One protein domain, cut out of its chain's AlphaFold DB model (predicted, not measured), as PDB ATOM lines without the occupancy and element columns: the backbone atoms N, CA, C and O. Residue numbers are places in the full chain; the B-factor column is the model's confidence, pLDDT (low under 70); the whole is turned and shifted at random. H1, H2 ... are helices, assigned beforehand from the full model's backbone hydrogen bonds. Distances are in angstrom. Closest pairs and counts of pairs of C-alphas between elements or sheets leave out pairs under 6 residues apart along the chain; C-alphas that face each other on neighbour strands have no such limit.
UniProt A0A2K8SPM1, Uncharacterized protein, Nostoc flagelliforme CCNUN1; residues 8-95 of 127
ATOM      1  N   GLN A   8     160.227 177.918 166.597       90.50
ATOM      2  CA  GLN A   8     161.620 177.990 167.030       90.50
ATOM      3  C   GLN A   8     162.273 176.610 166.974       90.50
ATOM      4  O   GLN A   8     163.385 176.477 166.468       90.50
ATOM      5  N   ALA A   9     161.552 175.567 167.393       90.81
ATOM      6  CA  ALA A   9     162.053 174.198 167.322       90.81
ATOM      7  C   ALA A   9     162.352 173.761 165.875       90.81
ATOM      8  O   ALA A   9     163.334 173.059 165.620       90.81
ATOM      9  N   ASN A  10     161.524 174.179 164.911       91.19
ATOM     10  CA  ASN A  10     161.734 173.858 163.499       91.19
ATOM     11  C   ASN A  10     162.843 174.705 162.867       91.19
ATOM     12  O   ASN A  10     163.620 174.178 162.071       91.19
ATOM     13  N   LEU A  11     162.965 175.980 163.245       89.19
ATOM     14  CA  LEU A  11     164.073 176.836 162.824       89.19
ATOM     15  C   LEU A  11     165.419 176.286 163.322       89.19
ATOM     16  O   LEU A  11     166.361 176.151 162.537       89.19
ATOM     17  N   ASP A  12     165.492 175.892 164.593       87.38
ATOM     18  CA  ASP A  12     166.686 175.297 165.198       87.38
ATOM     19  C   ASP A  12     167.050 173.968 164.531       87.38
ATOM     20  O   ASP A  12     168.229 173.686 164.300       87.38
ATOM     21  N   LEU A  13     166.051 173.162 164.158       87.56
ATOM     22  CA  LEU A  13     166.267 171.930 163.404       87.56
ATOM     23  C   LEU A  13     166.895 172.207 162.031       87.56
ATOM     24  O   LEU A  13     167.857 171.532 161.658       87.56
ATOM     25  N   VAL A  14     166.390 173.203 161.293       86.94
ATOM     26  CA  VAL A  14     166.952 173.594 159.990       86.94
ATOM     27  C   VAL A  14     168.401 174.053 160.146       86.94
ATOM     28  O   VAL A  14     169.274 173.568 159.422       86.94
ATOM     29  N   LYS A  15     168.678 174.925 161.123       82.44
ATOM     30  CA  LYS A  15     170.030 175.425 161.419       82.44
ATOM     31  C   LYS A  15     170.981 174.284 161.791       82.44
ATOM     32  O   LYS A  15     172.067 174.175 161.231       82.44
ATOM     33  N   THR A  16     170.541 173.375 162.661       82.94
ATOM     34  CA  THR A  16     171.347 172.236 163.131       82.94
ATOM     35  C   THR A  16     171.720 171.281 161.998       82.94
ATOM     36  O   THR A  16     172.857 170.821 161.933       82.94
ATOM     37  N   LEU A  17     170.777 170.962 161.106       81.75
ATOM     38  CA  LEU A  17     170.988 169.954 160.060       81.75
ATOM     39  C   LEU A  17     171.688 170.484 158.812       81.75
ATOM     40  O   LEU A  17     172.271 169.699 158.065       81.75
ATOM     41  N   THR A  18     171.633 171.790 158.572       77.19
ATOM     42  CA  THR A  18     172.316 172.407 157.431       77.19
ATOM     43  C   THR A  18     173.649 173.047 157.792       77.19
ATOM     44  O   THR A  18     174.491 173.210 156.917       77.19
ATOM     45  N   GLY A  19     173.852 173.428 159.057       72.38
ATOM     46  CA  GLY A  19     175.010 174.219 159.465       72.38
ATOM     47  C   GLY A  19     175.015 175.640 158.887       72.38
ATOM     48  O   GLY A  19     176.040 176.314 158.973       72.38
ATOM     49  N   PHE A  20     173.904 176.105 158.294       68.75
ATOM     50  CA  PHE A  20     173.778 177.489 157.851       68.75
ATOM     51  C   PHE A  20     173.640 178.411 159.065       68.75
ATOM     52  O   PHE A  20     172.691 178.306 159.841       68.75
ATOM     53  N   ASP A  21     174.593 179.329 159.204       60.47
ATOM     54  CA  ASP A  21     174.470 180.500 160.070       60.47
ATOM     55  C   ASP A  21     173.487 181.515 159.443       60.47
ATOM     56  O   ASP A  21     173.288 181.529 158.223       60.47
ATOM     57  N   GLU A  22     172.897 182.396 160.253       55.03
ATOM     58  CA  GLU A  22     172.017 183.495 159.820       55.03
ATOM     59  C   GLU A  22     172.683 184.387 158.760       55.03
ATOM     60  O   GLU A  22     172.010 184.919 157.878       55.03
ATOM     61  N   ALA A  23     174.016 184.479 158.778       54.12
ATOM     62  CA  ALA A  23     174.801 185.191 157.772       54.12
ATOM     63  C   ALA A  23     174.822 184.517 156.382       54.12
ATOM     64  O   ALA A  23     175.113 185.180 155.387       54.12
ATOM     65  N   ILE A  24     174.544 183.210 156.296       56.22
ATOM     66  CA  ILE A  24     174.670 182.404 155.069       56.22
ATOM     67  C   ILE A  24     173.298 182.127 154.439       56.22
ATOM     68  O   ILE A  24     173.200 181.978 153.220       56.22
ATOM     69  N   ALA A  25     172.227 182.110 155.236       59.69
ATOM     70  CA  ALA A  25     170.874 181.840 154.757       59.69
ATOM     71  C   ALA A  25     169.844 182.846 155.318       59.69
ATOM     72  O   ALA A  25     168.981 182.472 156.111       59.69
ATOM     73  N   PRO A  26     169.857 184.117 154.866       62.03
ATOM     74  CA  PRO A  26     168.919 185.149 155.334       62.03
ATOM     75  C   PRO A  26     167.437 184.812 155.075       62.03
ATOM     76  O   PRO A  26     166.548 185.450 155.627       62.03
ATOM     77  N   ASN A  27     167.163 183.795 154.250       73.94
ATOM     78  CA  ASN A  27     165.819 183.414 153.827       73.94
ATOM     79  C   ASN A  27     165.270 182.162 154.536       73.94
ATOM     80  O   ASN A  27     164.190 181.712 154.164       73.94
ATOM     81  N   VAL A  28     165.967 181.572 155.527       82.38
ATOM     82  CA  VAL A  28     165.464 180.354 156.209       82.38
ATOM     83  C   VAL A  28     164.091 180.590 156.828       82.38
ATOM     84  O   VAL A  28     163.187 179.778 156.647       82.38
ATOM     85  N   GLU A  29     163.931 181.708 157.532       85.38
ATOM     86  CA  GLU A  29     162.680 182.073 158.200       85.38
ATOM     87  C   GLU A  29     161.535 182.229 157.198       85.38
ATOM     88  O   GLU A  29     160.451 181.678 157.396       85.38
ATOM     89  N   ILE A  30     161.813 182.900 156.075       85.56
ATOM     90  CA  ILE A  30     160.865 183.093 154.974       85.56
ATOM     91  C   ILE A  30     160.461 181.737 154.396       85.56
ATOM     92  O   ILE A  30     159.275 181.440 154.301       85.56
ATOM     93  N   TYR A  31     161.425 180.869 154.079       86.75
ATOM     94  CA  TYR A  31     161.119 179.546 153.541       86.75
ATOM     95  C   TYR A  31     160.331 178.685 154.519       86.75
ATOM     96  O   TYR A  31     159.444 177.950 154.091       86.75
ATOM     97  N   LEU A  32     160.610 178.770 155.817       89.81
ATOM     98  CA  LEU A  32     159.878 178.005 156.819       89.81
ATOM     99  C   LEU A  32     158.424 178.469 156.937       89.81
ATOM    100  O   LEU A  32     157.535 177.630 157.053       89.81
ATOM    101  N   GLN A  33     158.180 179.776 156.845       89.81
ATOM    102  CA  GLN A  33     156.837 180.352 156.878       89.81
ATOM    103  C   GLN A  33     156.060 180.104 155.578       89.81
ATOM    104  O   GLN A  33     154.923 179.645 155.630       89.81
ATOM    105  N   GLU A  34     156.659 180.355 154.413       88.81
ATOM    106  CA  GLU A  34     155.992 180.204 153.111       88.81
ATOM    107  C   GLU A  34     155.717 178.743 152.750       88.81
ATOM    108  O   GLU A  34     154.719 178.434 152.100       88.81
ATOM    109  N   SER A  35     156.591 177.831 153.185       89.06
ATOM    110  CA  SER A  35     156.407 176.398 152.956       89.06
ATOM    111  C   SER A  35     155.485 175.731 153.967       89.06
ATOM    112  O   SER A  35     155.213 174.539 153.797       89.06
ATOM    113  N   ALA A  36     155.034 176.447 155.003       92.75
ATOM    114  CA  ALA A  36     154.208 175.886 156.058       92.75
ATOM    115  C   ALA A  36     152.888 175.351 155.495       92.75
ATOM    116  O   ALA A  36     152.288 175.913 154.579       92.75
ATOM    117  N   ALA A  37     152.440 174.236 156.055       92.44
ATOM    118  CA  ALA A  37     151.175 173.618 155.710       92.44
ATOM    119  C   ALA A  37     150.152 173.816 156.828       92.44
ATOM    120  O   ALA A  37     150.489 174.254 157.926       92.44
ATOM    121  N   LEU A  38     148.900 173.472 156.551       91.00
ATOM    122  CA  LEU A  38     147.843 173.432 157.558       91.00
ATOM    123  C   LEU A  38     147.442 171.982 157.821       91.00
ATOM    124  O   LEU A  38     147.303 171.197 156.881       91.00
ATOM    125  N   ASP A  39     147.251 171.612 159.083       90.25
ATOM    126  CA  ASP A  39     146.643 170.325 159.424       90.25
ATOM    127  C   ASP A  39     145.105 170.357 159.295       90.25
ATOM    128  O   ASP A  39     144.496 171.374 158.947       90.25
ATOM    129  N   ALA A  40     144.451 169.231 159.593       87.69
ATOM    130  CA  ALA A  40     142.990 169.120 159.543       87.69
ATOM    131  C   ALA A  40     142.256 170.100 160.484       87.69
ATOM    132  O   ALA A  40     141.084 170.399 160.255       87.69
ATOM    133  N   ASN A  41     142.934 170.615 161.513       90.81
ATOM    134  CA  ASN A  41     142.404 171.573 162.480       90.81
ATOM    135  C   ASN A  41     142.779 173.024 162.141       90.81
ATOM    136  O   ASN A  41     142.555 173.904 162.970       90.81
ATOM    137  N   GLN A  42     143.324 173.288 160.946       88.38
ATOM    138  CA  GLN A  42     143.809 174.609 160.523       88.38
ATOM    139  C   GLN A  42     144.984 175.129 161.369       88.38
ATOM    140  O   GLN A  42     145.226 176.335 161.421       88.38
ATOM    141  N   VAL A  43     145.726 174.239 162.032       90.69
ATOM    142  CA  VAL A  43     146.945 174.607 162.756       90.69
ATOM    143  C   VAL A  43     148.116 174.594 161.784       90.69
ATOM    144  O   VAL A  43     148.284 173.646 161.013       90.69
ATOM    145  N   THR A  44     148.932 175.645 161.833       91.88
ATOM    146  CA  THR A  44     150.157 175.758 161.039       91.88
ATOM    147  C   THR A  44     151.156 174.672 161.422       91.88
ATOM    148  O   THR A  44     151.461 174.474 162.596       91.88
ATOM    149  N   GLN A  45     151.684 173.996 160.408       92.75
ATOM    150  CA  GLN A  45     152.694 172.954 160.511       92.75
ATOM    151  C   GLN A  45     153.889 173.347 159.649       92.75
ATOM    152  O   GLN A  45     153.799 173.459 158.424       92.75
ATOM    153  N   PHE A  46     155.022 173.572 160.294       94.00
ATOM    154  CA  PHE A  46     156.266 173.924 159.635       94.00
ATOM    155  C   PHE A  46     156.877 172.703 158.945       94.00
ATOM    156  O   PHE A  46     156.783 171.567 159.418       94.00
ATOM    157  N   ARG A  47     157.516 172.943 157.795       92.44
ATOM    158  CA  ARG A  47     158.052 171.901 156.901       92.44
ATOM    159  C   ARG A  47     159.583 171.960 156.839       92.44
ATOM    160  O   ARG A  47     160.152 172.230 155.781       92.44
ATOM    161  N   PRO A  48     160.285 171.725 157.967       90.81
ATOM    162  CA  PRO A  48     161.722 171.977 158.086       90.81
ATOM    163  C   PRO A  48     162.554 171.131 157.119       90.81
ATOM    164  O   PRO A  48     163.540 171.618 156.580       90.81
ATOM    165  N   TYR A  49     162.157 169.887 156.845       90.69
ATOM    166  CA  TYR A  49     162.905 169.004 155.944       90.69
ATOM    167  C   TYR A  49     162.822 169.458 154.487       90.69
ATOM    168  O   TYR A  49     163.796 169.325 153.748       90.69
ATOM    169  N   TRP A  50     161.703 170.070 154.090       89.69
ATOM    170  CA  TRP A  50     161.613 170.738 152.794       89.69
ATOM    171  C   TRP A  50     162.591 171.911 152.706       89.69
ATOM    172  O   TRP A  50     163.334 172.030 151.733       89.69
ATOM    173  N   VAL A  51     162.622 172.753 153.744       88.81
ATOM    174  CA  VAL A  51     163.507 173.923 153.803       88.81
ATOM    175  C   VAL A  51     164.974 173.497 153.784       88.81
ATOM    176  O   VAL A  51     165.747 174.039 153.002       88.81
ATOM    177  N   ILE A  52     165.352 172.479 154.561       86.56
ATOM    178  CA  ILE A  52     166.702 171.892 154.558       86.56
ATOM    179  C   ILE A  52     167.092 171.460 153.143       86.56
ATOM    180  O   ILE A  52     168.154 171.842 152.655       86.56
ATOM    181  N   ALA A  53     166.224 170.704 152.465       84.12
ATOM    182  CA  ALA A  53     166.474 170.251 151.102       84.12
ATOM    183  C   ALA A  53     166.689 171.429 150.136       84.12
ATOM    184  O   ALA A  53     167.620 171.395 149.333       84.12
ATOM    185  N   LYS A  54     165.883 172.493 150.248       83.06
ATOM    186  CA  LYS A  54     166.029 173.697 149.417       83.06
ATOM    187  C   LYS A  54     167.289 174.494 149.699       83.06
ATOM    188  O   LYS A  54     167.945 174.931 148.759       83.06
ATOM    189  N   LEU A  55     167.659 174.655 150.961       81.94
ATOM    190  CA  LEU A  55     168.882 175.368 151.316       81.94
ATOM    191  C   LEU A  55     170.131 174.600 150.848       81.94
ATOM    192  O   LEU A  55     171.070 175.201 150.326       81.94
ATOM    193  N   LEU A  56     170.126 173.267 150.966       78.12
ATOM    194  CA  LEU A  56     171.192 172.414 150.430       78.12
ATOM    195  C   LEU A  56     171.251 172.459 148.897       78.12
ATOM    196  O   LEU A  56     172.343 172.515 148.337       78.12
ATOM    197  N   GLU A  57     170.101 172.490 148.222       77.88
ATOM    198  CA  GLU A  57     170.015 172.670 146.767       77.88
ATOM    199  C   GLU A  57     170.603 174.021 146.328       77.88
ATOM    200  O   GLU A  57     171.281 174.085 145.309       77.88
ATOM    201  N   GLN A  58     170.400 175.094 147.097       75.88
ATOM    202  CA  GLN A  58     170.873 176.443 146.759       75.88
ATOM    203  C   GLN A  58     172.354 176.701 147.084       75.88
ATOM    204  O   GLN A  58     172.945 177.631 146.531       75.88
ATOM    205  N   SER A  59     172.982 175.909 147.958       71.69
ATOM    206  CA  SER A  59     174.381 176.128 148.340       71.69
ATOM    207  C   SER A  59     175.360 175.547 147.320       71.69
ATOM    208  O   SER A  59     175.561 174.339 147.217       71.69
ATOM    209  N   SER A  60     176.047 176.433 146.596       56.31
ATOM    210  CA  SER A  60     177.061 176.075 145.596       56.31
ATOM    211  C   SER A  60     178.265 175.326 146.184       56.31
ATOM    212  O   SER A  60     178.825 174.460 145.515       56.31
ATOM    213  N   GLN A  61     178.639 175.590 147.441       54.25
ATOM    214  CA  GLN A  61     179.742 174.909 148.143       54.25
ATOM    215  C   GLN A  61     179.408 173.441 148.459       54.25
ATOM    216  O   GLN A  61     180.290 172.585 148.503       54.25
ATOM    217  N   HIS A  62     178.117 173.136 148.593       51.94
ATOM    218  CA  HIS A  62     177.581 171.792 148.778       51.94
ATOM    219  C   HIS A  62     177.270 171.079 147.441       51.94
ATOM    220  O   HIS A  62     176.941 169.901 147.401       51.94
ATOM    221  N   GLN A  63     177.460 171.728 146.295       49.28
ATOM    222  CA  GLN A  63     177.343 171.061 144.994       49.28
ATOM    223  C   GLN A  63     178.688 170.547 144.443       49.28
ATOM    224  O   GLN A  63     178.707 169.883 143.410       49.28
ATOM    225  N   GLN A  64     179.820 170.834 145.102       45.91
ATOM    226  CA  GLN A  64     181.140 170.757 144.456       45.91
ATOM    227  C   GLN A  64     182.007 169.519 144.743       45.91
ATOM    228  O   GLN A  64     183.005 169.330 144.049       45.91
ATOM    229  N   LEU A  65     181.658 168.629 145.678       47.94
ATOM    230  CA  LEU A  65     182.409 167.373 145.853       47.94
ATOM    231  C   LEU A  65     181.851 166.271 144.942       47.94
ATOM    232  O   LEU A  65     181.057 165.432 145.358       47.94
ATOM    233  N   SER A  66     182.283 166.289 143.680       47.81
ATOM    234  CA  SER A  66     181.997 165.248 142.683       47.81
ATOM    235  C   SER A  66     183.104 164.190 142.570       47.81
ATOM    236  O   SER A  66     182.900 163.175 141.904       47.81
ATOM    237  N   ASN A  67     184.269 164.390 143.207       41.00
ATOM    238  CA  ASN A  67     185.400 163.457 143.131       41.00
ATOM    239  C   ASN A  67     186.447 163.665 144.246       41.00
ATOM    240  O   ASN A  67     186.862 164.797 144.492       41.00
ATOM    241  N   ALA A  68     186.923 162.570 144.852       43.00
ATOM    242  CA  ALA A  68     188.156 162.490 145.648       43.00
ATOM    243  C   ALA A  68     188.747 161.067 145.533       43.00
ATOM    244  O   ALA A  68     187.991 160.101 145.464       43.00
ATOM    245  N   ASP A  69     190.077 160.931 145.464       42.62
ATOM    246  CA  ASP A  69     190.797 159.642 145.386       42.62
ATOM    247  C   ASP A  69     190.274 158.647 144.326       42.62
ATOM    248  O   ASP A  69     190.235 157.435 144.534       42.62
ATOM    249  N   GLY A  70     189.856 159.148 143.157       39.09
ATOM    250  CA  GLY A  70     189.380 158.311 142.045       39.09
ATOM    251  C   GLY A  70     187.990 157.695 142.252       39.09
ATOM    252  O   GLY A  70     187.552 156.899 141.421       39.09
ATOM    253  N   VAL A  71     187.288 158.077 143.324       45.66
ATOM    254  CA  VAL A  71     185.903 157.692 143.598       45.66
ATOM    255  C   VAL A  71     184.992 158.890 143.333       45.66
ATOM    256  O   VAL A  71     185.030 159.903 144.036       45.66
ATOM    257  N   GLY A  72     184.142 158.757 142.314       49.53
ATOM    258  CA  GLY A  72     183.078 159.718 142.047       49.53
ATOM    259  C   GLY A  72     181.956 159.558 143.068       49.53
ATOM    260  O   GLY A  72     181.306 158.513 143.120       49.53
ATOM    261  N   PHE A  73     181.700 160.592 143.866       48.81
ATOM    262  CA  PHE A  73     180.481 160.665 144.669       48.81
ATOM    263  C   PHE A  73     179.354 161.186 143.776       48.81
ATOM    264  O   PHE A  73     179.514 162.204 143.104       48.81
ATOM    265  N   THR A  74     178.191 160.532 143.774       51.12
ATOM    266  CA  THR A  74     177.026 160.953 142.971       51.12
ATOM    267  C   THR A  74     176.292 162.168 143.569       51.12
ATOM    268  O   THR A  74     175.065 162.218 143.557       51.12
ATOM    269  N   GLY A  75     177.038 163.138 144.112       51.66
ATOM    270  CA  GLY A  75     176.547 164.424 144.607       51.66
ATOM    271  C   GLY A  75     175.698 164.377 145.885       51.66
ATOM    272  O   GLY A  75     175.268 163.323 146.357       51.66
ATOM    273  N   MET A  76     175.396 165.564 146.420       58.34
ATOM    274  CA  MET A  76     174.461 165.778 147.544       58.34
ATOM    275  C   MET A  76     172.985 165.541 147.181       58.34
ATOM    276  O   MET A  76     172.086 165.834 147.967       58.34
ATOM    277  N   VAL A  77     172.749 164.932 146.020       59.97
ATOM    278  CA  VAL A  77     171.448 164.475 145.534       59.97
ATOM    279  C   VAL A  77     170.810 163.506 146.538       59.97
ATOM    280  O   VAL A  77     169.656 163.692 146.902       59.97
ATOM    281  N   ARG A  78     171.579 162.568 147.114       67.94
ATOM    282  CA  ARG A  78     171.043 161.604 148.098       67.94
ATOM    283  C   ARG A  78     170.540 162.250 149.405       67.94
ATOM    284  O   ARG A  78     169.445 161.894 149.841       67.94
ATOM    285  N   PRO A  79     171.279 163.173 150.057       70.50
ATOM    286  CA  PRO A  79     170.759 163.934 151.196       70.50
ATOM    287  C   PRO A  79     169.496 164.742 150.883       70.50
ATOM    288  O   PRO A  79     168.536 164.677 151.648       70.50
ATOM    289  N   ILE A  80     169.475 165.470 149.760       79.31
ATOM    290  CA  ILE A  80     168.324 166.290 149.348       79.31
ATOM    291  C   ILE A  80     167.087 165.403 149.145       79.31
ATOM    292  O   ILE A  80     166.034 165.682 149.719       79.31
ATOM    293  N   GLU A  81     167.223 164.304 148.398       79.00
ATOM    294  CA  GLU A  81     166.153 163.321 148.178       79.00
ATOM    295  C   GLU A  81     165.643 162.732 149.496       79.00
ATOM    296  O   GLU A  81     164.437 162.706 149.735       79.00
ATOM    297  N   SER A  82     166.553 162.350 150.396       80.38
ATOM    298  CA  SER A  82     166.193 161.775 151.696       80.38
ATOM    299  C   SER A  82     165.348 162.737 152.535       80.38
ATOM    300  O   SER A  82     164.351 162.331 153.132       80.38
ATOM    301  N   TYR A  83     165.704 164.025 152.571       86.31
ATOM    302  CA  TYR A  83     164.930 165.027 153.307       86.31
ATOM    303  C   TYR A  83     163.570 165.311 152.662       86.31
ATOM    304  O   TYR A  83     162.571 165.445 153.376       86.31
ATOM    305  N   LEU A  84     163.494 165.339 151.328       86.94
ATOM    306  CA  LEU A  84     162.219 165.464 150.619       86.94
ATOM    307  C   LEU A  84     161.305 164.257 150.868       86.94
ATOM    308  O   LEU A  84     160.103 164.438 151.064       86.94
ATOM    309  N   ASP A  85     161.854 163.045 150.921       85.25
ATOM    310  CA  ASP A  85     161.095 161.829 151.219       85.25
ATOM    311  C   ASP A  85     160.595 161.801 152.668       85.25
ATOM    312  O   ASP A  85     159.433 161.457 152.907       85.25
ATOM    313  N   ILE A  86     161.418 162.236 153.632       88.31
ATOM    314  CA  ILE A  86     160.989 162.419 155.027       88.31
ATOM    315  C   ILE A  86     159.819 163.402 155.087       88.31
ATOM    316  O   ILE A  86     158.786 163.089 155.684       88.31
ATOM    317  N   GLN A  87     159.949 164.565 154.437       91.25
ATOM    318  CA  GLN A  87     158.876 165.554 154.411       91.25
ATOM    319  C   GLN A  87     157.600 164.973 153.800       91.25
ATOM    320  O   GLN A  87     156.522 165.123 154.369       91.25
ATOM    321  N   ARG A  88     157.713 164.253 152.680       86.88
ATOM    322  CA  ARG A  88     156.567 163.617 152.021       86.88
ATOM    323  C   ARG A  88     155.876 162.610 152.941       86.88
ATOM    324  O   ARG A  88     154.649 162.531 152.957       86.88
ATOM    325  N   GLY A  89     156.651 161.843 153.706       86.31
ATOM    326  CA  GLY A  89     156.131 160.917 154.706       86.31
ATOM    327  C   GLY A  89     155.298 161.624 155.778       86.31
ATOM    328  O   GLY A  89     154.226 161.134 156.129       86.31
ATOM    329  N   LEU A  90     155.746 162.790 156.248       89.75
ATOM    330  CA  LEU A  90     155.007 163.618 157.208       89.75
ATOM    331  C   LEU A  90     153.732 164.198 156.585       89.75
ATOM    332  O   LEU A  90     152.655 164.021 157.155       89.75
ATOM    333  N   ASP A  91     153.844 164.789 155.392       89.44
ATOM    334  CA  ASP A  91     152.719 165.385 154.664       89.44
ATOM    335  C   ASP A  91     151.594 164.343 154.456       89.44
ATOM    336  O   ASP A  91     150.423 164.620 154.716       89.44
ATOM    337  N   ARG A  92     151.947 163.105 154.065       86.69
ATOM    338  CA  ARG A  92     150.996 161.987 153.894       86.69
ATOM    339  C   ARG A  92     150.436 161.478 155.219       86.69
ATOM    340  O   ARG A  92     149.238 161.231 155.313       86.69
ATOM    341  N   LYS A  93     151.293 161.286 156.225       87.19
ATOM    342  CA  LYS A  93     150.898 160.728 157.527       87.19
ATOM    343  C   LYS A  93     149.872 161.613 158.229       87.19
ATOM    344  O   LYS A  93     148.958 161.091 158.861       87.19
ATOM    345  N   TYR A  94     150.051 162.926 158.144       86.38
ATOM    346  CA  TYR A  94     149.230 163.895 158.862       86.38
ATOM    347  C   TYR A  94     148.217 164.627 157.971       86.38
ATOM    348  O   TYR A  94     147.441 165.430 158.482       86.38
ATOM    349  N   GLY A  95     148.191 164.339 156.665       85.25
ATOM    350  CA  GLY A  95     147.221 164.910 155.729       85.25
ATOM    351  C   GLY A  95     147.346 166.425 155.586       85.25
ATOM    352  O   GLY A  95     146.337 167.119 155.509       85.25
TER     353      GLY A  95
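What this domain is: This is residues 8 to 95 of the 127 residues of an uncharacterized protein of Nostoc flagelliforme CCNUN1 (UniProt A0A2K8SPM1). The longest helix, H4, packs along H3 as a helical hairpin, and H1 and H2 cover other sides of H3, which is in the middle and touches the other three. Two long loops reach out at opposite ends, to Asn 41 and Gly 70, and make the long axis. The printed part has 88 residues, with four named helices in the order H1, H2, H3, H4 and no named strand; the class is all helix, with 47 residues in helices. It is only just loose, close to compact, with a radius of gyration of the C-alphas of 14.7 A, and spans 53 by 30 by 17 A, only just flat.

Where its parts are: Find C-alpha 77 at (171.448, 164.475, 145.534); from there H4 runs 25.9 A through residues 77 to 94, to C-alpha 94 at (149.230, 163.895, 158.862). Look next at H3, residues 48 to 58, 15.2 A long. H1, residues 8 to 18, begins at C-alpha 8 at (161.620, 177.990, 167.030) and is 15.4 A long. H2 is residues 28 to 34, 10.0 A long.

How they stand to each other: Start at the hub, H3. H4 touches it with residues 79 to 87 alone, closest at the C-alphas of Ala 53 and Ile 80, 4.7 A apart, at a shallow tilt of 25 degrees, opposite ways. H1 touches H3 at the C-alphas of Val 14 and Ile 52, its closest pair, 5.7 A apart, the same way at a tilt of 38 degrees, only just steep. H2 touches H3 closest at the C-alphas of Tyr 31 and Val 51, 6.1 A apart, at a steep tilt of 60 degrees. H1 and H2 are each apart from H4. In H1, H2, H3 and H4 every O i to N i+4 pair is within hydrogen-bond range.

The domain as a whole: The C-alphas of Asn 41 and Gly 70, the two farthest apart, are 52.9 A apart. The printed part has no cut. The links H2 to H3 and H3 to H4 are long; in the first, residues 37 to 38 pair antiparallel with 44 to 45. The model's pLDDT is under 70 at residues 20 to 26 and 60 to 78.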